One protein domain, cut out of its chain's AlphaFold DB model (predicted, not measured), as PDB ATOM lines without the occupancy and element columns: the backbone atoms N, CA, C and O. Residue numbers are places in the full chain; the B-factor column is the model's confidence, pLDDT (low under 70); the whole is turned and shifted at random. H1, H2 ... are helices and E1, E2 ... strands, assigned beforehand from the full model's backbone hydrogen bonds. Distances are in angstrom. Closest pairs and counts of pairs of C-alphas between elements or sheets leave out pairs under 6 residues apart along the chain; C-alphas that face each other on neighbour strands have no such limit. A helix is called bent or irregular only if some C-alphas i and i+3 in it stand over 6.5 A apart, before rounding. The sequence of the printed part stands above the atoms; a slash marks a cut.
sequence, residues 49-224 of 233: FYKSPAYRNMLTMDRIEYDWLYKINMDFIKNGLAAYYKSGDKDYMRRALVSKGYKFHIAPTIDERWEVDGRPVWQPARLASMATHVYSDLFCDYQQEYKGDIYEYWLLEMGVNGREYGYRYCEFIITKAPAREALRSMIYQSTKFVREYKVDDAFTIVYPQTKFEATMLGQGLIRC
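Overview. This is residues 49 to 224 of the 233 residues of an uncharacterized protein of Desulfobulbus oralis (UniProt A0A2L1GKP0). What does the model look like? A twisted sheet of six strands, E1 to E6, curls round the long helix H2, with the shorter H3 beside H2 over the E1 edge. On the opposite face pack the helix H4 and the small hairpin of E7 and E8, and E1 and E2 bend sharply side by side, E1 at residue 111 and E2 at residue 124. What is it made of? The 176 printed residues hold four named helices and eight named strands, in the order H1 H2 H3 E1 E2 E3 E4 E5 E6 E7 E8 H4, and the class is mixed. The large sheet is a meander, each strand the antiparallel neighbour of the one before. How large is it? It is compact, with a radius of gyration of the C-alphas of 16.3 A and spans of 46 by 35 by 35 A.

Arrangement. How do the sheet's strands pair? E1, residues 105 to 116, E2, 119 to 130, E3, 134 to 146, E4, 149 to 160, E5, 168 to 177, and E6, 185 to 190, are neighbours in that order. Within hydrogen-bond range are N 105 and O 130 at 2.9 A, N 127 and O 138 at 2.8 A, N 137 and O 157 at 2.8 A, N 154 and O 173 at 2.8 A, and N 174 and O 188 at 3.0 A. Which helices are on one face? The sheet curls round H2, residues 60 to 87; its closest C-alphas to E3 are those of Tyr 66 and Val 134, 6.5 A. H3, residues 90 to 98, on the same face, is over E1 at a height over the sheet of 8.2 A. H3 touches H2 at residues 72 to 84 alone, closest C-alphas Gly 80 and Met 93, 6.2 A, in a helical hairpin at a steep tilt of 40 degrees, opposite ways. What else is there? E7, residues 196 to 200, and E8, 203 to 206, are a hairpin, N 197 and O 205 at 2.9 A, and make a sandwich, two sheets face to face, with the large sheet, the parts that face each other being 9.6 A centre to centre. H4, residues 209 to 217, is on the opposite face from H2; the closest C-alphas of H4 and E3 are Lys 211 and Asp 141, 7.2 A. H1, residues 53 to 56, only grazes the sheet with residues 54 to 55. Are the helices' backbones complete? O i to N i+4 pairs are within range in 22 of 24 for H2 and 4 of 5 each for H3 and H4; H1 is too short for such a pair.

Along the chain. Where do the elements start and stop? H1 begins at C-alpha 53 (-0.743, -14.806, -131.760), and H4 ends at C-alpha 217 (10.559, -18.003, -110.580). Which are long? H2 measures 37.5 A, E3 36.7 A and E4 35.8 A. Which are uneven? H2 is irregular, C-alphas 78 and 81 being 7.3 A apart, with a kink of 47 degrees near residue 79; E1 bends by 84 degrees at residue 111, E2 by 72 degrees at 124.

Size, cuts and confidence. How far does it reach? The two farthest C-alphas, Lys 147 and Glu 164, are 48.1 A apart. Is it continuous? The printed part has no cut, and no link is long. Where is confidence low? The pLDDT is under 70 at residues 116, 119, 162 to 167 and 217 to 224.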
ATOM      1  N   PHE A  49      -5.533 -12.893-123.527       75.75
ATOM      2  CA  PHE A  49      -5.150 -13.979-124.438       75.75
ATOM      3  C   PHE A  49      -5.752 -13.851-125.840       75.75
ATOM      4  O   PHE A  49      -5.092 -14.268-126.795       75.75
ATOM      5  N   TYR A  50      -6.928 -13.230-126.005       76.50
ATOM      6  CA  TYR A  50      -7.550 -13.030-127.324       76.50
ATOM      7  C   TYR A  50      -6.657 -12.224-128.280       76.50
ATOM      8  O   TYR A  50      -6.682 -12.436-129.494       76.50
ATOM      9  N   LYS A  51      -5.814 -11.338-127.734       72.81
ATOM     10  CA  LYS A  51      -4.869 -10.499-128.487       72.81
ATOM     11  C   LYS A  51      -3.593 -11.271-128.884       72.81
ATOM     12  O   LYS A  51      -2.849 -10.831-129.763       72.81
ATOM     13  N   SER A  52      -3.332 -12.436-128.283       71.19
ATOM     14  CA  SER A  52      -2.102 -13.205-128.508       71.19
ATOM     15  C   SER A  52      -2.072 -13.905-129.885       71.19
ATOM     16  O   SER A  52      -3.080 -14.456-130.341       71.19
ATOM     17  N   PRO A  53      -0.917 -13.950-130.582       71.31
ATOM     18  CA  PRO A  53      -0.743 -14.806-131.760       71.31
ATOM     19  C   PRO A  53      -0.933 -16.297-131.438       71.31
ATOM     20  O   PRO A  53      -1.482 -17.034-132.252       71.31
ATOM     21  N   ALA A  54      -0.539 -16.716-130.230       72.12
ATOM     22  CA  ALA A  54      -0.707 -18.074-129.717       72.12
ATOM     23  C   ALA A  54      -2.169 -18.545-129.790       72.12
ATOM     24  O   ALA A  54      -2.454 -19.554-130.433       72.12
ATOM     25  N   TYR A  55      -3.102 -17.778-129.215       78.94
ATOM     26  CA  TYR A  55      -4.534 -18.093-129.235       78.94
ATOM     27  C   TYR A  55      -5.108 -18.135-130.660       78.94
ATOM     28  O   TYR A  55      -5.857 -19.048-131.016       78.94
ATOM     29  N   ARG A  56      -4.709 -17.193-131.526       80.00
ATOM     30  CA  ARG A  56      -5.138 -17.181-132.938       80.00
ATOM     31  C   ARG A  56      -4.714 -18.445-133.697       80.00
ATOM     32  O   ARG A  56      -5.473 -18.914-134.543       80.00
ATOM     33  N   ASN A  57      -3.576 -19.039-133.334       80.25
ATOM     34  CA  ASN A  57      -3.025 -20.249-133.952       80.25
ATOM     35  C   ASN A  57      -3.489 -21.572-133.297       80.25
ATOM     36  O   ASN A  57      -3.063 -22.651-133.718       80.25
ATOM     37  N   MET A  58      -4.349 -21.532-132.274       83.44
ATOM     38  CA  MET A  58      -4.989 -22.733-131.718       83.44
ATOM     39  C   MET A  58      -6.037 -23.310-132.690       83.44
ATOM     40  O   MET A  58      -6.610 -22.590-133.511       83.44
ATOM     41  N   LEU A  59      -6.334 -24.614-132.590       86.56
ATOM     42  CA  LEU A  59      -7.493 -25.181-133.293       86.56
ATOM     43  C   LEU A  59      -8.797 -24.643-132.688       86.56
ATOM     44  O   LEU A  59      -8.847 -24.257-131.523       86.56
ATOM     45  N   THR A  60      -9.876 -24.649-133.473       89.25
ATOM     46  CA  THR A  60     -11.182 -24.127-133.038       89.25
ATOM     47  C   THR A  60     -11.716 -24.816-131.780       89.25
ATOM     48  O   THR A  60     -12.262 -24.127-130.925       89.25
ATOM     49  N   MET A  61     -11.525 -26.133-131.632       87.56
ATOM     50  CA  MET A  61     -11.944 -26.846-130.419       87.56
ATOM     51  C   MET A  61     -11.128 -26.415-129.198       87.56
ATOM     52  O   MET A  61     -11.726 -26.008-128.209       87.56
ATOM     53  N   ASP A  62      -9.795 -26.393-129.294       87.69
ATOM     54  CA  ASP A  62      -8.922 -25.907-128.220       87.69
ATOM     55  C   ASP A  62      -9.285 -24.471-127.804       87.69
ATOM     56  O   ASP A  62      -9.374 -24.209-126.613       87.69
ATOM     57  N   ARG A  63      -9.566 -23.556-128.751       87.56
ATOM     58  CA  ARG A  63     -10.036 -22.188-128.439       87.56
ATOM     59  C   ARG A  63     -11.335 -22.182-127.642       87.56
ATOM     60  O   ARG A  63     -11.425 -21.486-126.639       87.56
ATOM     61  N   ILE A  64     -12.327 -22.966-128.074       89.12
ATOM     62  CA  ILE A  64     -13.598 -23.103-127.354       89.12
ATOM     63  C   ILE A  64     -13.324 -23.597-125.930       89.12
ATOM     64  O   ILE A  64     -13.819 -23.003-124.974       89.12
ATOM     65  N   GLU A  65     -12.516 -24.647-125.769       89.94
ATOM     66  CA  GLU A  65     -12.179 -25.187-124.451       89.94
ATOM     67  C   GLU A  65     -11.390 -24.187-123.584       89.94
ATOM     68  O   GLU A  65     -11.641 -24.098-122.382       89.94
ATOM     69  N   TYR A  66     -10.516 -23.375-124.185       88.69
ATOM     70  CA  TYR A  66      -9.793 -22.281-123.528       88.69
ATOM     71  C   TYR A  66     -10.757 -21.220-122.974       88.69
ATOM     72  O   TYR A  66     -10.701 -20.880-121.793       88.69
ATOM     73  N   ASP A  67     -11.709 -20.753-123.788       89.56
ATOM     74  CA  ASP A  67     -12.727 -19.781-123.371       89.56
ATOM     75  C   ASP A  67     -13.606 -20.328-122.231       89.56
ATOM     76  O   ASP A  67     -14.040 -19.578-121.351       89.56
ATOM     77  N   TRP A  68     -13.886 -21.637-122.233       91.50
ATOM     78  CA  TRP A  68     -14.589 -22.315-121.143       91.50
ATOM     79  C   TRP A  68     -13.742 -22.386-119.865       91.50
ATOM     80  O   TRP A  68     -14.253 -22.030-118.803       91.50
ATOM     81  N   LEU A  69     -12.463 -22.774-119.947       91.44
ATOM     82  CA  LEU A  69     -11.541 -22.761-118.803       91.44
ATOM     83  C   LEU A  69     -11.444 -21.368-118.177       91.44
ATOM     84  O   LEU A  69     -11.552 -21.230-116.961       91.44
ATOM     85  N   TYR A  70     -11.312 -20.318-118.985       91.50
ATOM     86  CA  TYR A  70     -11.284 -18.950-118.471       91.50
ATOM     87  C   TYR A  70     -12.565 -18.604-117.685       91.50
ATOM     88  O   TYR A  70     -12.495 -18.100-116.563       91.50
ATOM     89  N   LYS A  71     -13.748 -18.943-118.221       91.56
ATOM     90  CA  LYS A  71     -15.041 -18.727-117.539       91.56
ATOM     91  C   LYS A  71     -15.147 -19.500-116.220       91.56
ATOM     92  O   LYS A  71     -15.655 -18.944-115.247       91.56
ATOM     93  N   ILE A  72     -14.646 -20.736-116.172       93.31
ATOM     94  CA  ILE A  72     -14.583 -21.563-114.954       93.31
ATOM     95  C   ILE A  72     -13.740 -20.870-113.878       93.31
ATOM     96  O   ILE A  72     -14.208 -20.698-112.751       93.31
ATOM     97  N   ASN A  73     -12.538 -20.410-114.234       94.00
ATOM     98  CA  ASN A  73     -11.644 -19.712-113.309       94.00
ATOM     99  C   ASN A  73     -12.263 -18.401-112.798       94.00
ATOM    100  O   ASN A  73     -12.295 -18.166-111.591       94.00
ATOM    101  N   MET A  74     -12.846 -17.582-113.679       93.50
ATOM    102  CA  MET A  74     -13.499 -16.332-113.268       93.50
ATOM    103  C   MET A  74     -14.725 -16.551-112.372       93.50
ATOM    104  O   MET A  74     -14.954 -15.767-111.449       93.50
ATOM    105  N   ASP A  75     -15.519 -17.597-112.614       93.44
ATOM    106  CA  ASP A  75     -16.653 -17.956-111.755       93.44
ATOM    107  C   ASP A  75     -16.187 -18.475-110.383       93.44
ATOM    108  O   ASP A  75     -16.790 -18.139-109.361       93.44
ATOM    109  N   PHE A  76     -15.074 -19.214-110.333       94.12
ATOM    110  CA  PHE A  76     -14.466 -19.666-109.082       94.12
ATOM    111  C   PHE A  76     -13.972 -18.503-108.211       94.12
ATOM    112  O   PHE A  76     -14.284 -18.479-107.020       94.12
ATOM    113  N   ILE A  77     -13.284 -17.512-108.796       95.06
ATOM    114  CA  ILE A  77     -12.866 -16.292-108.085       95.06
ATOM    115  C   ILE A  77     -14.097 -15.542-107.553       95.06
ATOM    116  O   ILE A  77     -14.213 -15.293-106.355       95.06
ATOM    117  N   LYS A  78     -15.030 -15.179-108.447       93.94
ATOM    118  CA  LYS A  78     -16.145 -14.266-108.136       93.94
ATOM    119  C   LYS A  78     -17.149 -14.872-107.160       93.94
ATOM    120  O   LYS A  78     -17.564 -14.203-106.214       93.94
ATOM    121  N   ASN A  79     -17.522 -16.129-107.399       92.44
ATOM    122  CA  ASN A  79     -18.635 -16.804-106.731       92.44
ATOM    123  C   ASN A  79     -18.182 -18.021-105.921       92.44
ATOM    124  O   ASN A  79     -18.730 -18.298-104.855       92.44
ATOM    125  N   GLY A  80     -17.208 -18.765-106.442       90.38
ATOM    126  CA  GLY A  80     -16.890 -20.094-105.945       90.38
ATOM    127  C   GLY A  80     -16.271 -20.115-104.555       90.38
ATOM    128  O   GLY A  80     -16.802 -20.745-103.642       90.38
ATOM    129  N   LEU A  81     -15.187 -19.368-104.364       92.25
ATOM    130  CA  LEU A  81     -14.496 -19.308-103.077       92.25
ATOM    131  C   LEU A  81     -15.440 -18.863-101.938       92.25
ATOM    132  O   LEU A  81     -15.443 -19.446-100.855       92.25
ATOM    133  N   ALA A  82     -16.326 -17.906-102.223       93.38
ATOM    134  CA  ALA A  82     -17.366 -17.441-101.307       93.38
ATOM    135  C   ALA A  82     -18.374 -18.542-100.920       93.38
ATOM    136  O   ALA A  82     -18.796 -18.635 -99.766       93.38
ATOM    137  N   ALA A  83     -18.777 -19.378-101.882       91.50
ATOM    138  CA  ALA A  83     -19.731 -20.461-101.662       91.50
ATOM    139  C   ALA A  83     -19.112 -21.654-100.912       91.50
ATOM    140  O   ALA A  83     -19.797 -22.284-100.102       91.50
ATOM    141  N   TYR A  84     -17.812 -21.914-101.100       91.81
ATOM    142  CA  TYR A  84     -17.064 -22.823-100.232       91.81
ATOM    143  C   TYR A  84     -17.077 -22.335 -98.779       91.81
ATOM    144  O   TYR A  84     -17.548 -23.064 -97.911       91.81
ATOM    145  N   TYR A  85     -16.648 -21.097 -98.503       92.94
ATOM    146  CA  TYR A  85     -16.576 -20.600 -97.121       92.94
ATOM    147  C   TYR A  85     -17.945 -20.576 -96.416       92.94
ATOM    148  O   TYR A  85     -18.021 -20.841 -95.221       92.94
ATOM    149  N   LYS A  86     -19.042 -20.376 -97.160       92.94
ATOM    150  CA  LYS A  86     -20.419 -20.487 -96.640       92.94
ATOM    151  C   LYS A  86     -20.865 -21.902 -96.260       92.94
ATOM    152  O   LYS A  86     -21.780 -22.033 -95.454       92.94
ATOM    153  N   SER A  87     -20.312 -22.936 -96.892       90.56
ATOM    154  CA  SER A  87     -20.811 -24.318 -96.783       90.56
ATOM    155  C   SER A  87     -19.841 -25.282 -96.100       90.56
ATOM    156  O   SER A  87     -20.273 -26.318 -95.604       90.56
ATOM    157  N   GLY A  88     -18.540 -24.979 -96.107       87.00
ATOM    158  CA  GLY A  88     -17.464 -25.894 -95.711       87.00
ATOM    159  C   GLY A  88     -17.260 -27.087 -96.659       87.00
ATOM    160  O   GLY A  88     -16.330 -27.870 -96.470       87.00
ATOM    161  N   ASP A  89     -18.101 -27.245 -97.686       86.31
ATOM    162  CA  ASP A  89     -18.100 -28.402 -98.578       86.31
ATOM    163  C   ASP A  89     -17.105 -28.193 -99.732       86.31
ATOM    164  O   ASP A  89     -17.352 -27.440-100.677       86.31
ATOM    165  N   LYS A  90     -15.972 -28.902 -99.669       75.75
ATOM    166  CA  LYS A  90     -14.930 -28.884-100.713       75.75
ATOM    167  C   LYS A  90     -15.446 -29.356-102.079       75.75
ATOM    168  O   LYS A  90     -15.013 -28.849-103.112       75.75
ATOM    169  N   ASP A  91     -16.398 -30.288-102.098       84.25
ATOM    170  CA  ASP A  91     -16.984 -30.836-103.322       84.25
ATOM    171  C   ASP A  91     -18.147 -29.997-103.867       84.25
ATOM    172  O   ASP A  91     -18.469 -30.121-105.054       84.25
ATOM    173  N   TYR A  92     -18.765 -29.129-103.054       84.62
ATOM    174  CA  TYR A  92     -19.815 -28.210-103.509       84.62
ATOM    175  C   TYR A  92     -19.360 -27.466-104.760       84.62
ATOM    176  O   TYR A  92     -20.109 -27.395-105.732       84.62
ATOM    177  N   MET A  93     -18.114 -26.986-104.775       83.00
ATOM    178  CA  MET A  93     -17.588 -26.215-105.896       83.00
ATOM    179  C   MET A  93     -17.483 -27.005-107.190       83.00
ATOM    180  O   MET A  93     -17.938 -26.536-108.234       83.00
ATOM    181  N   ARG A  94     -16.967 -28.231-107.121       86.25
ATOM    182  CA  ARG A  94     -16.929 -29.143-108.265       86.25
ATOM    183  C   ARG A  94     -18.343 -29.406-108.798       86.25
ATOM    184  O   ARG A  94     -18.565 -29.323-110.004       86.25
ATOM    185  N   ARG A  95     -19.319 -29.653-107.914       89.31
ATOM    186  CA  ARG A  95     -20.721 -29.902-108.303       89.31
ATOM    187  C   ARG A  95     -21.412 -28.656-108.873       89.31
ATOM    188  O   ARG A  95     -22.118 -28.776-109.868       89.31
ATOM    189  N   ALA A  96     -21.191 -27.479-108.287       86.38
ATOM    190  CA  ALA A  96     -21.775 -26.204-108.710       86.38
ATOM    191  C   ALA A  96     -21.214 -25.697-110.048       86.38
ATOM    192  O   ALA A  96     -21.910 -25.008-110.792       86.38
ATOM    193  N   LEU A  97     -19.966 -26.046-110.370       84.62
ATOM    194  CA  LEU A  97     -19.376 -25.800-111.682       84.62
ATOM    195  C   LEU A  97     -19.932 -26.796-112.718       84.62
ATOM    196  O   LEU A  97     -20.436 -26.380-113.760       84.62
ATOM    197  N   VAL A  98     -19.950 -28.098-112.419       86.31
ATOM    198  CA  VAL A  98     -20.507 -29.113-113.339       86.31
ATOM    199  C   VAL A  98     -21.998 -28.880-113.632       86.31
ATOM    200  O   VAL A  98     -22.419 -29.029-114.779       86.31
ATOM    201  N   SER A  99     -22.802 -28.438-112.657       86.56
ATOM    202  CA  SER A  99     -24.230 -28.143-112.874       86.56
ATOM    203  C   SER A  99     -24.492 -26.936-113.786       86.56
ATOM    204  O   SER A  99     -25.560 -26.858-114.387       86.56
ATOM    205  N   LYS A 100     -23.510 -26.038-113.964       85.31
ATOM    206  CA  LYS A 100     -23.527 -24.963-114.978       85.31
ATOM    207  C   LYS A 100     -23.168 -25.457-116.390       85.31
ATOM    208  O   LYS A 100     -23.106 -24.657-117.319       85.31
ATOM    209  N   GLY A 101     -22.935 -26.760-116.568       85.06
ATOM    210  CA  GLY A 101     -22.607 -27.384-117.853       85.06
ATOM    211  C   GLY A 101     -21.110 -27.479-118.159       85.06
ATOM    212  O   GLY A 101     -20.749 -27.885-119.265       85.06
ATOM    213  N   TYR A 102     -20.232 -27.137-117.211       84.62
ATOM    214  CA  TYR A 102     -18.785 -27.280-117.380       84.62
ATOM    215  C   TYR A 102     -18.381 -28.768-117.407       84.62
ATOM    216  O   TYR A 102     -18.679 -29.518-116.480       84.62
ATOM    217  N   LYS A 103     -17.692 -29.196-118.477       85.19
ATOM    218  CA  LYS A 103     -17.332 -30.609-118.751       85.19
ATOM    219  C   LYS A 103     -15.877 -30.979-118.423       85.19
ATOM    220  O   LYS A 103     -15.401 -32.031-118.836       85.19
ATOM    221  N   PHE A 104     -15.168 -30.098-117.732       88.38
ATOM    222  CA  PHE A 104     -13.740 -30.231-117.453       88.38
ATOM    223  C   PHE A 104     -13.509 -31.117-116.229       88.38
ATOM    224  O   PHE A 104     -14.368 -31.211-115.347       88.38
ATOM    225  N   HIS A 105     -12.331 -31.728-116.133       90.38
ATOM    226  CA  HIS A 105     -11.835 -32.165-114.834       90.38
ATOM    227  C   HIS A 105     -11.518 -30.913-114.010       90.38
ATOM    228  O   HIS A 105     -10.853 -30.012-114.516       90.38
ATOM    229  N   ILE A 106     -12.023 -30.836-112.777       90.69
ATOM    230  CA  ILE A 106     -11.901 -29.661-111.903       90.69
ATOM    231  C   ILE A 106     -11.506 -30.141-110.505       90.69
ATOM    232  O   ILE A 106     -12.238 -30.925-109.893       90.69
ATOM    233  N   ALA A 107     -10.382 -29.637-110.002       89.94
ATOM    234  CA  ALA A 107      -9.838 -29.927-108.681       89.94
ATOM    235  C   ALA A 107      -9.603 -28.607-107.910       89.94
ATOM    236  O   ALA A 107      -8.574 -27.950-108.103       89.94
ATOM    237  N   PRO A 108     -10.569 -28.175-107.076       89.88
ATOM    238  CA  PRO A 108     -10.399 -27.035-106.186       89.88
ATOM    239  C   PRO A 108      -9.635 -27.442-104.918       89.88
ATOM    240  O   PRO A 108      -9.943 -28.457-104.295       89.88
ATOM    241  N   THR A 109      -8.706 -26.593-104.493       89.00
ATOM    242  CA  THR A 109      -7.963 -26.704-103.228       89.00
ATOM    243  C   THR A 109      -8.148 -25.391-102.475       89.00
ATOM    244  O   THR A 109      -8.040 -24.327-103.074       89.00
ATOM    245  N   ILE A 110      -8.489 -25.423-101.184       88.94
ATOM    246  CA  ILE A 110      -8.799 -24.209-100.408       88.94
ATOM    247  C   ILE A 110      -8.263 -24.360 -98.981       88.94
ATOM    248  O   ILE A 110      -8.391 -25.433 -98.385       88.94
ATOM    249  N   ASP A 111      -7.672 -23.283 -98.457       86.94
ATOM    250  CA  ASP A 111      -7.003 -23.197 -97.151       86.94
ATOM    251  C   ASP A 111      -5.882 -24.231 -96.927       86.94
ATOM    252  O   ASP A 111      -5.593 -24.621 -95.792       86.94
ATOM    253  N   GLU A 112      -5.206 -24.663 -97.994       84.06
ATOM    254  CA  GLU A 112      -4.114 -25.628 -97.869       84.06
ATOM    255  C   GLU A 112      -2.820 -25.001 -97.350       84.06
ATOM    256  O   GLU A 112      -2.463 -23.852 -97.631       84.06
ATOM    257  N   ARG A 113      -2.116 -25.798 -96.547       84.19
ATOM    258  CA  ARG A 113      -0.807 -25.492 -95.985       84.19
ATOM    259  C   ARG A 113       0.117 -26.652 -96.300       84.19
ATOM    260  O   ARG A 113      -0.222 -27.796 -96.005       84.19
ATOM    261  N   TRP A 114       1.277 -26.347 -96.851       79.25
ATOM    262  CA  TRP A 114       2.340 -27.311 -97.105       79.25
ATOM    263  C   TRP A 114       3.689 -26.695 -96.736       79.25
ATOM    264  O   TRP A 114       3.762 -25.546 -96.300       79.25
ATOM    265  N   GLU A 115       4.760 -27.461 -96.890       75.56
ATOM    266  CA  GLU A 115       6.120 -27.011 -96.614       75.56
ATOM    267  C   GLU A 115       6.925 -26.946 -97.917       75.56
ATOM    268  O   GLU A 115       6.848 -27.856 -98.741       75.56
ATOM    269  N   VAL A 116       7.678 -25.863 -98.113       65.94
ATOM    270  CA  VAL A 116       8.670 -25.721 -99.191       65.94
ATOM    271  C   VAL A 116       9.985 -25.331 -98.534       65.94
ATOM    272  O   VAL A 116      10.039 -24.321 -97.836       65.94
ATOM    273  N   ASP A 117      11.024 -26.147 -98.710       71.44
ATOM    274  CA  ASP A 117      12.368 -25.926 -98.155       71.44
ATOM    275  C   ASP A 117      12.378 -25.570 -96.649       71.44
ATOM    276  O   ASP A 117      13.032 -24.621 -96.210       71.44
ATOM    277  N   GLY A 118      11.602 -26.308 -95.844       73.00
ATOM    278  CA  GLY A 118      11.482 -26.083 -94.397       73.00
ATOM    279  C   GLY A 118      10.603 -24.892 -93.994       73.00
ATOM    280  O   GLY A 118      10.572 -24.523 -92.819       73.00
ATOM    281  N   ARG A 119       9.913 -24.242 -94.942       68.56
ATOM    282  CA  ARG A 119       9.072 -23.060 -94.695       68.56
ATOM    283  C   ARG A 119       7.593 -23.386 -94.917       68.56
ATOM    284  O   ARG A 119       7.247 -23.870 -95.997       68.56
ATOM    285  N   PRO A 120       6.697 -23.076 -93.961       73.38
ATOM    286  CA  PRO A 120       5.267 -23.253 -94.160       73.38
ATOM    287  C   PRO A 120       4.750 -22.250 -95.196       73.38
ATOM    288  O   PRO A 120       4.834 -21.034 -95.010       73.38
ATOM    289  N   VAL A 121       4.174 -22.767 -96.276       74.00
ATOM    290  CA  VAL A 121       3.478 -21.999 -97.306       74.00
ATOM    291  C   VAL A 121       1.983 -22.228 -97.131       74.00
ATOM    292  O   VAL A 121       1.509 -23.360 -97.139       74.00
ATOM    293  N   TRP A 122       1.234 -21.139 -96.972       83.62
ATOM    294  CA  TRP A 122      -0.226 -21.151 -97.037       83.62
ATOM    295  C   TRP A 122      -0.677 -20.685 -98.422       83.62
ATOM    296  O   TRP A 122      -0.122 -19.727 -98.977       83.62
ATOM    297  N   GLN A 123      -1.687 -21.358 -98.964       85.38
ATOM    298  CA  GLN A 123      -2.411 -20.941-100.155       85.38
ATOM    299  C   GLN A 123      -3.901 -20.808 -99.812       85.38
ATOM    300  O   GLN A 123      -4.551 -21.822 -99.539       85.38
ATOM    301  N   PRO A 124      -4.465 -19.587 -99.858       89.50
ATOM    302  CA  PRO A 124      -5.896 -19.382 -99.661       89.50
ATOM    303  C   PRO A 124      -6.756 -20.235-100.601       89.50
ATOM    304  O   PRO A 124      -7.700 -20.870-100.141       89.50
ATOM    305  N   ALA A 125      -6.436 -20.293-101.901       92.88
ATOM    306  CA  ALA A 125      -7.175 -21.111-102.866       92.88
ATOM    307  C   ALA A 125      -6.359 -21.479-104.116       92.88
ATOM    308  O   ALA A 125      -5.540 -20.689-104.583       92.88
ATOM    309  N   ARG A 126      -6.658 -22.636-104.712       91.88
ATOM    310  CA  ARG A 126      -6.255 -23.073-106.053       91.88
ATOM    311  C   ARG A 126      -7.467 -23.610-106.812       91.88
ATOM    312  O   ARG A 126      -8.352 -24.222-106.212       91.88
ATOM    313  N   LEU A 127      -7.451 -23.483-108.134       93.19
ATOM    314  CA  LEU A 127      -8.276 -24.285-109.027       93.19
ATOM    315  C   LEU A 127      -7.415 -24.846-110.160       93.19
ATOM    316  O   LEU A 127      -7.019 -24.110-111.060       93.19
ATOM    317  N   ALA A 128      -7.170 -26.154-110.138       92.12
ATOM    318  CA  ALA A 128      -6.671 -26.863-111.308       92.12
ATOM    319  C   ALA A 128      -7.872 -27.295-112.162       92.12
ATOM    320  O   ALA A 128      -8.839 -27.857-111.640       92.12
ATOM    321  N   SER A 129      -7.847 -27.024-113.466       92.38
ATOM    322  CA  SER A 129      -8.883 -27.468-114.410       92.38
ATOM    323  C   SER A 129      -8.271 -27.945-115.726       92.38
ATOM    324  O   SER A 129      -7.294 -27.375-116.202       92.38
ATOM    325  N   MET A 130      -8.823 -29.008-116.318       91.25
ATOM    326  CA  MET A 130      -8.221 -29.674-117.480       91.25
ATOM    327  C   MET A 130      -9.260 -30.329-118.402       91.25
ATOM    328  O   MET A 130     -10.248 -30.906-117.945       91.25
ATOM    329  N   ALA A 131      -8.996 -30.266-119.706       87.31
ATOM    330  CA  ALA A 131      -9.572 -31.111-120.753       87.31
ATOM    331  C   ALA A 131      -8.436 -31.781-121.550       87.31
ATOM    332  O   ALA A 131      -7.262 -31.618-121.227       87.31
ATOM    333  N   THR A 132      -8.773 -32.549-122.589       82.31
ATOM    334  CA  THR A 132      -7.830 -33.408-123.329       82.31
ATOM    335  C   THR A 132      -6.567 -32.676-123.788       82.31
ATOM    336  O   THR A 132      -5.468 -33.212-123.648       82.31
ATOM    337  N   HIS A 133      -6.709 -31.456-124.316       84.75
ATOM    338  CA  HIS A 133      -5.581 -30.667-124.820       84.75
ATOM    339  C   HIS A 133      -5.357 -29.349-124.082       84.75
ATOM    340  O   HIS A 133      -4.307 -28.757-124.280       84.75
ATOM    341  N   VAL A 134      -6.271 -28.877-123.233       88.50
ATOM    342  CA  VAL A 134      -6.117 -27.586-122.540       88.50
ATOM    343  C   VAL A 134      -6.106 -27.745-121.025       88.50
ATOM    344  O   VAL A 134      -6.804 -28.595-120.468       88.50
ATOM    345  N   TYR A 135      -5.328 -26.908-120.349       90.69
ATOM    346  CA  TYR A 135      -5.241 -26.864-118.894       90.69
ATOM    347  C   TYR A 135      -5.279 -25.423-118.384       90.69
ATOM    348  O   TYR A 135      -4.941 -24.479-119.100       90.69
ATOM    349  N   SER A 136      -5.673 -25.260-117.127       91.75
ATOM    350  CA  SER A 136      -5.505 -24.025-116.376       91.75
ATOM    351  C   SER A 136      -5.187 -24.318-114.921       91.75
ATOM    352  O   SER A 136      -5.804 -25.201-114.323       91.75
ATOM    353  N   ASP A 137      -4.313 -23.506-114.349       90.25
ATOM    354  CA  ASP A 137      -3.986 -23.501-112.935       90.25
ATOM    355  C   ASP A 137      -4.148 -22.081-112.389       90.25
ATOM    356  O   ASP A 137      -3.385 -21.173-112.711       90.25
ATOM    357  N   LEU A 138      -5.185 -21.885-111.579       92.88
ATOM    358  CA  LEU A 138      -5.458 -20.638-110.876       92.88
ATOM    359  C   LEU A 138      -4.981 -20.752-109.429       92.88
ATOM    360  O   LEU A 138      -5.331 -21.706-108.738       92.88
ATOM    361  N   PHE A 139      -4.273 -19.741-108.940       90.75
ATOM    362  CA  PHE A 139      -3.783 -19.624-107.572       90.75
ATOM    363  C   PHE A 139      -4.255 -18.287-106.984       90.75
ATOM    364  O   PHE A 139      -3.956 -17.243-107.550       90.75
ATOM    365  N   CYS A 140      -4.937 -18.291-105.839       92.69
ATOM    366  CA  CYS A 140      -4.873 -17.178-104.892       92.69
ATOM    367  C   CYS A 140      -3.621 -17.413-104.052       92.69
ATOM    368  O   CYS A 140      -3.574 -18.377-103.286       92.69
ATOM    369  N   ASP A 141      -2.593 -16.594-104.251       83.75
ATOM    370  CA  ASP A 141      -1.254 -16.861-103.716       83.75
ATOM    371  C   ASP A 141      -0.873 -15.920-102.560       83.75
ATOM    372  O   ASP A 141      -0.007 -16.241-101.742       83.75
ATOM    373  N   TYR A 142      -1.566 -14.785-102.439       88.31
ATOM    374  CA  TYR A 142      -1.433 -13.859-101.317       88.31
ATOM    375  C   TYR A 142      -2.785 -13.259-100.921       88.31
ATOM    376  O   TYR A 142      -3.627 -12.995-101.776       88.31
ATOM    377  N   GLN A 143      -2.975 -13.019 -99.623       91.38
ATOM    378  CA  GLN A 143      -4.162 -12.386 -99.055       91.38
ATOM    379  C   GLN A 143      -3.740 -11.410 -97.947       91.38
ATOM    380  O   GLN A 143      -2.875 -11.738 -97.133       91.38
ATOM    381  N   GLN A 144      -4.367 -10.234 -97.894       92.19
ATOM    382  CA  GLN A 144      -4.135  -9.208 -96.877       92.19
ATOM    383  C   GLN A 144      -5.443  -8.493 -96.516       92.19
ATOM    384  O   GLN A 144      -6.260  -8.218 -97.388       92.19
ATOM    385  N   GLU A 145      -5.643  -8.169 -95.241       94.81
ATOM    386  CA  GLU A 145      -6.809  -7.405 -94.776       94.81
ATOM    387  C   GLU A 145      -6.475  -5.921 -94.599       94.81
ATOM    388  O   GLU A 145      -5.419  -5.568 -94.069       94.81
ATOM    389  N   TYR A 146      -7.392  -5.044 -95.013       96.12
ATOM    390  CA  TYR A 146      -7.298  -3.602 -94.796       96.12
ATOM    391  C   TYR A 146      -8.690  -2.965 -94.702       96.12
ATOM    392  O   TYR A 146      -9.555  -3.214 -95.534       96.12
ATOM    393  N   LYS A 147      -8.924  -2.138 -93.669       95.31
ATOM    394  CA  LYS A 147     -10.223  -1.480 -93.380       95.31
ATOM    395  C   LYS A 147     -11.443  -2.429 -93.328       95.31
ATOM    396  O   LYS A 147     -12.572  -1.984 -93.502       95.31
ATOM    397  N   GLY A 148     -11.225  -3.714 -93.039       93.81
ATOM    398  CA  GLY A 148     -12.271  -4.746 -93.004       93.81
ATOM    399  C   GLY A 148     -12.553  -5.421 -94.353       93.81
ATOM    400  O   GLY A 148     -13.267  -6.416 -94.376       93.81
ATOM    401  N   ASP A 149     -11.961  -4.941 -95.450       97.50
ATOM    402  CA  ASP A 149     -11.938  -5.654 -96.727       97.50
ATOM    403  C   ASP A 149     -10.743  -6.624 -96.770       97.50
ATOM    404  O   ASP A 149      -9.622  -6.307 -96.357       97.50
ATOM    405  N   ILE A 150     -10.982  -7.809 -97.325       96.81
ATOM    406  CA  ILE A 150      -9.971  -8.787 -97.717       96.81
ATOM    407  C   ILE A 150      -9.536  -8.469 -99.146       96.81
ATOM    408  O   ILE A 150     -10.370  -8.445-100.050       96.81
ATOM    409  N   TYR A 151      -8.236  -8.303 -99.362       96.19
ATOM    410  CA  TYR A 151      -7.610  -8.167-100.672       96.19
ATOM    411  C   TYR A 151      -6.824  -9.434-101.005       96.19
ATOM    412  O   TYR A 151      -6.073  -9.942-100.174       96.19
ATOM    413  N   GLU A 152      -6.990  -9.949-102.219       95.62
ATOM    414  CA  GLU A 152      -6.397 -11.214-102.668       95.62
ATOM    415  C   GLU A 152      -5.639 -10.989-103.978       95.62
ATOM    416  O   GLU A 152      -6.170 -10.373-104.906       95.62
ATOM    417  N   TYR A 153      -4.411 -11.503-104.061       93.19
ATOM    418  CA  TYR A 153      -3.609 -11.518-105.282       93.19
ATOM    419  C   TYR A 153      -3.691 -12.903-105.921       93.19
ATOM    420  O   TYR A 153      -3.281 -13.911-105.331       93.19
ATOM    421  N   TRP A 154      -4.199 -12.930-107.147       93.31
ATOM    422  CA  TRP A 154      -4.425 -14.127-107.930       93.31
ATOM    423  C   TRP A 154      -3.539 -14.166-109.172       93.31
ATOM    424  O   TRP A 154      -3.208 -13.146-109.780       93.31
ATOM    425  N   LEU A 155      -3.223 -15.388-109.566       89.75
ATOM    426  CA  LEU A 155      -2.469 -15.757-110.746       89.75
ATOM    427  C   LEU A 155      -3.247 -16.855-111.466       89.75
ATOM    428  O   LEU A 155      -3.498 -17.905-110.882       89.75
ATOM    429  N   LEU A 156      -3.587 -16.635-112.726       90.06
ATOM    430  CA  LEU A 156      -4.134 -17.645-113.621       90.06
ATOM    431  C   LEU A 156      -3.054 -18.025-114.634       90.06
ATOM    432  O   LEU A 156      -2.669 -17.173-115.423       90.06
ATOM    433  N   GLU A 157      -2.595 -19.276-114.652       87.75
ATOM    434  CA  GLU A 157      -1.914 -19.873-115.808       87.75
ATOM    435  C   GLU A 157      -2.935 -20.650-116.651       87.75
ATOM    436  O   GLU A 157      -3.797 -21.353-116.123       87.75
ATOM    437  N   MET A 158      -2.834 -20.559-117.975       87.88
ATOM    438  CA  MET A 158      -3.581 -21.397-118.912       87.88
ATOM    439  C   MET A 158      -2.672 -21.871-120.039       87.88
ATOM    440  O   MET A 158      -1.840 -21.105-120.531       87.88
ATOM    441  N   GLY A 159      -2.869 -23.089-120.535       84.62
ATOM    442  CA  GLY A 159      -2.064 -23.584-121.643       84.62
ATOM    443  C   GLY A 159      -2.629 -24.769-122.408       84.62
ATOM    444  O   GLY A 159      -3.740 -25.235-122.153       84.62
ATOM    445  N   VAL A 160      -1.854 -25.212-123.401       83.38
ATOM    446  CA  VAL A 160      -2.236 -26.282-124.332       83.38
ATOM    447  C   VAL A 160      -1.189 -27.400-124.325       83.38
ATOM    448  O   VAL A 160      -0.038 -27.197-124.713       83.38
ATOM    449  N   ASN A 161      -1.608 -28.586-123.892       74.75
ATOM    450  CA  ASN A 161      -0.828 -29.819-123.852       74.75
ATOM    451  C   ASN A 161      -0.584 -30.388-125.261       74.75
ATOM    452  O   ASN A 161      -1.391 -30.220-126.173       74.75
ATOM    453  N   GLY A 162       0.525 -31.115-125.431       62.50
ATOM    454  CA  GLY A 162       0.772 -31.952-126.615       62.50
ATOM    455  C   GLY A 162       1.071 -31.220-127.931       62.50
ATOM    456  O   GLY A 162       1.225 -31.880-128.956       62.50
ATOM    457  N   ARG A 163       1.180 -29.885-127.934       61.00
ATOM    458  CA  ARG A 163       1.591 -29.094-129.108       61.00
ATOM    459  C   ARG A 163       3.052 -28.664-129.013       61.00
ATOM    460  O   ARG A 163       3.490 -28.211-127.961       61.00
ATOM    461  N   GLU A 164       3.742 -28.682-130.154       53.34
ATOM    462  CA  GLU A 164       5.122 -28.197-130.353       53.34
ATOM    463  C   GLU A 164       5.382 -26.794-129.760       53.34
ATOM    464  O   GLU A 164       6.464 -26.521-129.254       53.34
ATOM    465  N   TYR A 165       4.363 -25.927-129.761       52.84
ATOM    466  CA  TYR A 165       4.465 -24.526-129.334       52.84
ATOM    467  C   TYR A 165       4.090 -24.261-127.872       52.84
ATOM    468  O   TYR A 165       4.172 -23.109-127.452       52.84
ATOM    469  N   GLY A 166       3.656 -25.286-127.117       58.81
ATOM    470  CA  GLY A 166       3.400 -25.223-125.670       58.81
ATOM    471  C   GLY A 166       2.774 -23.911-125.191       58.81
ATOM    472  O   GLY A 166       3.352 -23.242-124.336       58.81
ATOM    473  N   TYR A 167       1.654 -23.499-125.797       63.91
ATOM    474  CA  TYR A 167       1.089 -22.169-125.575       63.91
ATOM    475  C   TYR A 167       0.799 -21.950-124.091       63.91
ATOM    476  O   TYR A 167       0.061 -22.738-123.501       63.91
ATOM    477  N   ARG A 168       1.345 -20.873-123.518       76.00
ATOM    478  CA  ARG A 168       1.080 -20.430-122.147       76.00
ATOM    479  C   ARG A 168       0.587 -18.993-122.141       76.00
ATOM    480  O   ARG A 168       1.155 -18.131-122.808       76.00
ATOM    481  N   TYR A 169      -0.454 -18.769-121.361       80.88
ATOM    482  CA  TYR A 169      -0.977 -17.475-120.963       80.88
ATOM    483  C   TYR A 169      -0.849 -17.377-119.451       80.88
ATOM    484  O   TYR A 169      -1.130 -18.361-118.761       80.88
ATOM    485  N   CYS A 170      -0.489 -16.205-118.935       83.25
ATOM    486  CA  CYS A 170      -0.775 -15.894-117.545       83.25
ATOM    487  C   CYS A 170      -1.474 -14.546-117.408       83.25
ATOM    488  O   CYS A 170      -1.305 -13.636-118.222       83.25
ATOM    489  N   GLU A 171      -2.264 -14.442-116.349       86.25
ATOM    490  CA  GLU A 171      -3.000 -13.248-115.979       86.25
ATOM    491  C   GLU A 171      -2.934 -13.051-114.469       86.25
ATOM    492  O   GLU A 171      -3.055 -13.996-113.687       86.25
ATOM    493  N   PHE A 172      -2.738 -11.803-114.074       88.00
ATOM    494  CA  PHE A 172      -2.640 -11.361-112.697       88.00
ATOM    495  C   PHE A 172      -3.900 -10.583-112.367       88.00
ATOM    496  O   PHE A 172      -4.276  -9.648-113.078       88.00
ATOM    497  N   ILE A 173      -4.574 -10.993-111.302       92.00
ATOM    498  CA  ILE A 173      -5.872 -10.456-110.906       92.00
ATOM    499  C   ILE A 173      -5.773 -10.074-109.439       92.00
ATOM    500  O   ILE A 173      -5.267 -10.842-108.626       92.00
ATOM    501  N   ILE A 174      -6.286  -8.905-109.079       93.81
ATOM    502  CA  ILE A 174      -6.437  -8.523-107.674       93.81
ATOM    503  C   ILE A 174      -7.921  -8.364-107.405       93.81
ATOM    504  O   ILE A 174      -8.631  -7.674-108.147       93.81
ATOM    505  N   THR A 175      -8.395  -9.010-106.347       96.25
ATOM    506  CA  THR A 175      -9.782  -8.913-105.897       96.25
ATOM    507  C   THR A 175      -9.886  -8.290-104.521       96.25
ATOM    508  O   THR A 175      -8.936  -8.293-103.742       96.25
ATOM    509  N   LYS A 176     -11.081  -7.780-104.223       96.44
ATOM    510  CA  LYS A 176     -11.515  -7.434-102.872       96.44
ATOM    511  C   LYS A 176     -12.808  -8.160-102.498       96.44
ATOM    512  O   LYS A 176     -13.656  -8.384-103.368       96.44
ATOM    513  N   ALA A 177     -12.979  -8.478-101.220       97.50
ATOM    514  CA  ALA A 177     -14.213  -9.013-100.649       97.50
ATOM    515  C   ALA A 177     -14.383  -8.541 -99.187       97.50
ATOM    516  O   ALA A 177     -13.423  -8.623 -98.428       97.50
ATOM    517  N   PRO A 178     -15.584  -8.129 -98.743       96.62
ATOM    518  CA  PRO A 178     -15.803  -7.633 -97.375       96.62
ATOM    519  C   PRO A 178     -15.848  -8.731 -96.292       96.62
ATOM    520  O   PRO A 178     -16.019  -8.434 -95.115       96.62
ATOM    521  N   ALA A 179     -15.779 -10.007 -96.682       96.31
ATOM    522  CA  ALA A 179     -15.711 -11.174 -95.801       96.31
ATOM    523  C   ALA A 179     -15.272 -12.406 -96.611       96.31
ATOM    524  O   ALA A 179     -15.378 -12.408 -97.844       96.31
ATOM    525  N   ARG A 180     -14.853 -13.493 -95.946       93.69
ATOM    526  CA  ARG A 180     -14.474 -14.741 -96.639       93.69
ATOM    527  C   ARG A 180     -15.666 -15.322 -97.408       93.69
ATOM    528  O   ARG A 180     -15.511 -15.793 -98.526       93.69
ATOM    529  N   GLU A 181     -16.868 -15.186 -96.870       94.94
ATOM    530  CA  GLU A 181     -18.140 -15.674 -97.407       94.94
ATOM    531  C   GLU A 181     -18.735 -14.752 -98.493       94.94
ATOM    532  O   GLU A 181     -19.769 -15.074 -99.089       94.94
ATOM    533  N   ALA A 182     -18.130 -13.587 -98.745       96.50
ATOM    534  CA  ALA A 182     -18.631 -12.580 -99.678       96.50
ATOM    535  C   ALA A 182     -18.090 -12.768-101.106       96.50
ATOM    536  O   ALA A 182     -17.013 -13.323-101.324       96.50
ATOM    537  N   LEU A 183     -18.848 -12.293-102.099       96.25
ATOM    538  CA  LEU A 183     -18.435 -12.343-103.505       96.25
ATOM    539  C   LEU A 183     -17.211 -11.448-103.742       96.25
ATOM    540  O   LEU A 183     -17.103 -10.372-103.151       96.25
ATOM    541  N   ARG A 184     -16.307 -11.877-104.628       96.06
ATOM    542  CA  ARG A 184     -15.113 -11.098-104.989       96.06
ATOM    543  C   ARG A 184     -15.444 -10.079-106.073       96.06
ATOM    544  O   ARG A 184     -15.979 -10.430-107.124       96.06
ATOM    545  N   SER A 185     -15.042  -8.833-105.849       94.69
ATOM    546  CA  SER A 185     -14.967  -7.802-106.887       94.69
ATOM    547  C   SER A 185     -13.544  -7.740-107.435       94.69
ATOM    548  O   SER A 185     -12.608  -7.580-106.657       94.69
ATOM    549  N   MET A 186     -13.372  -7.842-108.753       92.94
ATOM    550  CA  MET A 186     -12.068  -7.632-109.396       92.94
ATOM    551  C   MET A 186     -11.760  -6.133-109.434       92.94
ATOM    552  O   MET A 186     -12.615  -5.344-109.832       92.94
ATOM    553  N   ILE A 187     -10.563  -5.755-108.989       92.19
ATOM    554  CA  ILE A 187     -10.064  -4.369-108.973       92.19
ATOM    555  C   ILE A 187      -8.816  -4.184-109.843       92.19
ATOM    556  O   ILE A 187      -8.552  -3.077-110.290       92.19
ATOM    557  N   TYR A 188      -8.104  -5.271-110.144       89.62
ATOM    558  CA  TYR A 188      -7.038  -5.327-111.140       89.62
ATOM    559  C   TYR A 188      -7.205  -6.587-111.983       89.62
ATOM    560  O   TYR A 188      -7.567  -7.635-111.443       89.62
ATOM    561  N   GLN A 189      -6.906  -6.494-113.275       88.44
ATOM    562  CA  GLN A 189      -6.758  -7.635-114.172       88.44
ATOM    563  C   GLN A 189      -5.798  -7.245-115.299       88.44
ATOM    564  O   GLN A 189      -6.050  -6.265-115.998       88.44
ATOM    565  N   SER A 190      -4.704  -7.985-115.481       83.94
ATOM    566  CA  SER A 190      -3.766  -7.749-116.584       83.94
ATOM    567  C   SER A 190      -2.899  -8.965-116.887       83.94
ATOM    568  O   SER A 190      -2.635  -9.790-116.018       83.94
ATOM    569  N   THR A 191      -2.353  -9.026-118.100       79.06
ATOM    570  CA  THR A 191      -1.253  -9.944-118.433       79.06
ATOM    571  C   THR A 191       0.092  -9.468-117.887       79.06
ATOM    572  O   THR A 191       1.063 -10.211-117.956       79.06
ATOM    573  N   LYS A 192       0.189  -8.232-117.378       78.12
ATOM    574  CA  LYS A 192       1.408  -7.700-116.763       78.12
ATOM    575  C   LYS A 192       1.402  -7.953-115.263       78.12
ATOM    576  O   LYS A 192       0.432  -7.639-114.581       78.12
ATOM    577  N   PHE A 193       2.497  -8.493-114.744       80.00
ATOM    578  CA  PHE A 193       2.695  -8.621-113.306       80.00
ATOM    579  C   PHE A 193       2.881  -7.244-112.655       80.00
ATOM    580  O   PHE A 193       3.688  -6.441-113.127       80.00
ATOM    581  N   VAL A 194       2.205  -7.002-111.528       81.88
ATOM    582  CA  VAL A 194       2.448  -5.843-110.660       81.88
ATOM    583  C   VAL A 194       2.847  -6.322-109.270       81.88
ATOM    584  O   VAL A 194       2.085  -6.986-108.577       81.88
ATOM    585  N   ARG A 195       4.057  -5.963-108.833       83.06
ATOM    586  CA  ARG A 195       4.522  -6.284-107.474       83.06
ATOM    587  C   ARG A 195       3.771  -5.486-106.410       83.06
ATOM    588  O   ARG A 195       3.622  -5.950-105.286       83.06
ATOM    589  N   GLU A 196       3.336  -4.282-106.768       89.06
ATOM    590  CA  GLU A 196       2.731  -3.311-105.867       89.06
ATOM    591  C   GLU A 196       1.474  -2.729-106.518       89.06
ATOM    592  O   GLU A 196       1.532  -2.181-107.617       89.06
ATOM    593  N   TYR A 197       0.335  -2.842-105.837       89.56
ATOM    594  CA  TYR A 197      -0.938  -2.279-106.280       89.56
ATOM    595  C   TYR A 197      -1.477  -1.320-105.222       89.56
ATOM    596  O   TYR A 197      -1.820  -1.722-104.107       89.56
ATOM    597  N   LYS A 198      -1.549  -0.034-105.566       92.25
ATOM    598  CA  LYS A 198      -2.031   1.011-104.663       92.25
ATOM    599  C   LYS A 198      -3.560   1.001-104.597       92.25
ATOM    600  O   LYS A 198      -4.223   1.233-105.604       92.25
ATOM    601  N   VAL A 199      -4.106   0.760-103.407       90.38
ATOM    602  CA  VAL A 199      -5.556   0.730-103.149       90.38
ATOM    603  C   VAL A 199      -6.071   2.129-102.819       90.38
ATOM    604  O   VAL A 199      -7.056   2.577-103.401       90.38
ATOM    605  N   ASP A 200      -5.393   2.831-101.910       91.94
ATOM    606  CA  ASP A 200      -5.628   4.243-101.594       91.94
ATOM    607  C   ASP A 200      -4.316   4.922-101.151       91.94
ATOM    608  O   ASP A 200      -3.242   4.331-101.236       91.94
ATOM    609  N   ASP A 201      -4.357   6.187-100.724       92.50
ATOM    610  CA  ASP A 201      -3.149   6.924-100.318       92.50
ATOM    611  C   ASP A 201      -2.464   6.399 -99.042       92.50
ATOM    612  O   ASP A 201      -1.317   6.764 -98.790       92.50
ATOM    613  N   ALA A 202      -3.115   5.520 -98.276       94.19
ATOM    614  CA  ALA A 202      -2.602   4.915 -97.050       94.19
ATOM    615  C   ALA A 202      -2.371   3.392 -97.151       94.19
ATOM    616  O   ALA A 202      -1.871   2.806 -96.189       94.19
ATOM    617  N   PHE A 203      -2.716   2.740 -98.270       93.06
ATOM    618  CA  PHE A 203      -2.529   1.297 -98.443       93.06
ATOM    619  C   PHE A 203      -2.174   0.864 -99.870       93.06
ATOM    620  O   PHE A 203      -2.826   1.225-100.854       93.06
ATOM    621  N   THR A 204      -1.166  -0.004 -99.939       92.88
ATOM    622  CA  THR A 204      -0.675  -0.673-101.141       92.88
ATOM    623  C   THR A 204      -0.534  -2.157-100.826       92.88
ATOM    624  O   THR A 204       0.103  -2.522 -99.840       92.88
ATOM    625  N   ILE A 205      -1.104  -3.007-101.677       89.12
ATOM    626  CA  ILE A 205      -0.895  -4.455-101.640       89.12
ATOM    627  C   ILE A 205       0.490  -4.716-102.224       89.12
ATOM    628  O   ILE A 205       0.746  -4.343-103.369       89.12
ATOM    629  N   VAL A 206       1.369  -5.353-101.454       88.88
ATOM    630  CA  VAL A 206       2.723  -5.721-101.895       88.88
ATOM    631  C   VAL A 206       2.798  -7.240-101.995       88.88
ATOM    632  O   VAL A 206       2.725  -7.937-100.983       88.88
ATOM    633  N   TYR A 207       2.936  -7.762-103.212       85.38
ATOM    634  CA  TYR A 207       3.052  -9.197-103.443       85.38
ATOM    635  C   TYR A 207       4.375  -9.721-102.837       85.38
ATOM    636  O   TYR A 207       5.444  -9.200-103.177       85.38
ATOM    637  N   PRO A 208       4.351 -10.711-101.917       82.75
ATOM    638  CA  PRO A 208       5.529 -11.065-101.129       82.75
ATOM    639  C   PRO A 208       6.694 -11.593-101.967       82.75
ATOM    640  O   PRO A 208       6.522 -12.473-102.807       82.75
ATOM    641  N   GLN A 209       7.911 -11.148-101.648       79.81
ATOM    642  CA  GLN A 209       9.136 -11.601-102.319       79.81
ATOM    643  C   GLN A 209       9.315 -13.131-102.274       79.81
ATOM    644  O   GLN A 209       9.701 -13.740-103.264       79.81
ATOM    645  N   THR A 210       8.965 -13.768-101.154       75.12
ATOM    646  CA  THR A 210       9.034 -15.231-100.995       75.12
ATOM    647  C   THR A 210       8.047 -15.978-101.893       75.12
ATOM    648  O   THR A 210       8.361 -17.064-102.375       75.12
ATOM    649  N   LYS A 211       6.867 -15.397-102.149       77.12
ATOM    650  CA  LYS A 211       5.877 -15.922-103.102       77.12
ATOM    651  C   LYS A 211       6.318 -15.681-104.542       77.12
ATOM    652  O   LYS A 211       6.216 -16.578-105.367       77.12
ATOM    653  N   PHE A 212       6.917 -14.526-104.826       75.94
ATOM    654  CA  PHE A 212       7.551 -14.255-106.113       75.94
ATOM    655  C   PHE A 212       8.652 -15.277-106.448       75.94
ATOM    656  O   PHE A 212       8.652 -15.858-107.530       75.94
ATOM    657  N   GLU A 213       9.548 -15.577-105.512       72.19
ATOM    658  CA  GLU A 213      10.596 -16.580-105.724       72.19
ATOM    659  C   GLU A 213      10.023 -17.996-105.910       72.19
ATOM    660  O   GLU A 213      10.378 -18.677-106.873       72.19
ATOM    661  N   ALA A 214       9.094 -18.429-105.052       72.25
ATOM    662  CA  ALA A 214       8.521 -19.774-105.122       72.25
ATOM    663  C   ALA A 214       7.601 -19.987-106.341       72.25
ATOM    664  O   ALA A 214       7.726 -20.982-107.055       72.25
ATOM    665  N   THR A 215       6.684 -19.053-106.591       72.50
ATOM    666  CA  THR A 215       5.655 -19.163-107.630       72.50
ATOM    667  C   THR A 215       6.188 -18.647-108.968       72.50
ATOM    668  O   THR A 215       6.311 -19.418-109.918       72.50
ATOM    669  N   MET A 216       6.587 -17.372-109.056       70.19
ATOM    670  CA  MET A 216       6.940 -16.729-110.336       70.19
ATOM    671  C   MET A 216       8.248 -17.243-110.946       70.19
ATOM    672  O   MET A 216       8.317 -17.471-112.160       70.19
ATOM    673  N   LEU A 217       9.284 -17.441-110.123       68.81
ATOM    674  CA  LEU A 217      10.559 -18.003-110.580       68.81
ATOM    675  C   LEU A 217      10.538 -19.537-110.548       68.81
ATOM    676  O   LEU A 217      10.849 -20.163-111.562       68.81
ATOM    677  N   GLY A 218      10.139 -20.136-109.420       64.62
ATOM    678  CA  GLY A 218      10.180 -21.586-109.197       64.62
ATOM    679  C   GLY A 218       9.309 -22.406-110.153       64.62
ATOM    680  O   GLY A 218       9.777 -23.411-110.682       64.62
ATOM    681  N   GLN A 219       8.086 -21.957-110.462       64.62
ATOM    682  CA  GLN A 219       7.221 -22.629-111.449       64.62
ATOM    683  C   GLN A 219       7.539 -22.229-112.903       64.62
ATOM    684  O   GLN A 219       6.936 -22.737-113.848       64.62
ATOM    685  N   GLY A 220       8.513 -21.336-113.112       60.62
ATOM    686  CA  GLY A 220       8.950 -20.913-114.440       60.62
ATOM    687  C   GLY A 220       7.966 -19.996-115.170       60.62
ATOM    688  O   GLY A 220       8.088 -19.850-116.384       60.62
ATOM    689  N   LEU A 221       7.037 -19.347-114.463       63.66
ATOM    690  CA  LEU A 221       6.049 -18.413-115.031       63.66
ATOM    691  C   LEU A 221       6.698 -17.195-115.696       63.66
ATOM    692  O   LEU A 221       6.159 -16.657-116.659       63.66
ATOM    693  N   ILE A 222       7.921 -16.841-115.285       55.84
ATOM    694  CA  ILE A 222       8.796 -15.891-115.993       55.84
ATOM    695  C   ILE A 222       9.107 -16.283-117.455       55.84
ATOM    696  O   ILE A 222       9.674 -15.491-118.203       55.84
ATOM    697  N   ARG A 223       8.755 -17.506-117.881       57.38
ATOM    698  CA  ARG A 223       8.844 -17.987-119.269       57.38
ATOM    699  C   ARG A 223       7.540 -17.818-120.061       57.38
ATOM    700  O   ARG A 223       7.548 -18.112-121.254       57.38
ATOM    701  N   CYS A 224       6.443 -17.359-119.451       61.91
ATOM    702  CA  CYS A 224       5.278 -16.906-120.211       61.91
ATOM    703  C   CYS A 224       5.652 -15.632-121.003       61.91
ATOM    704  O   CYS A 224       6.046 -14.635-120.389       61.91
TER     705      CYS A 224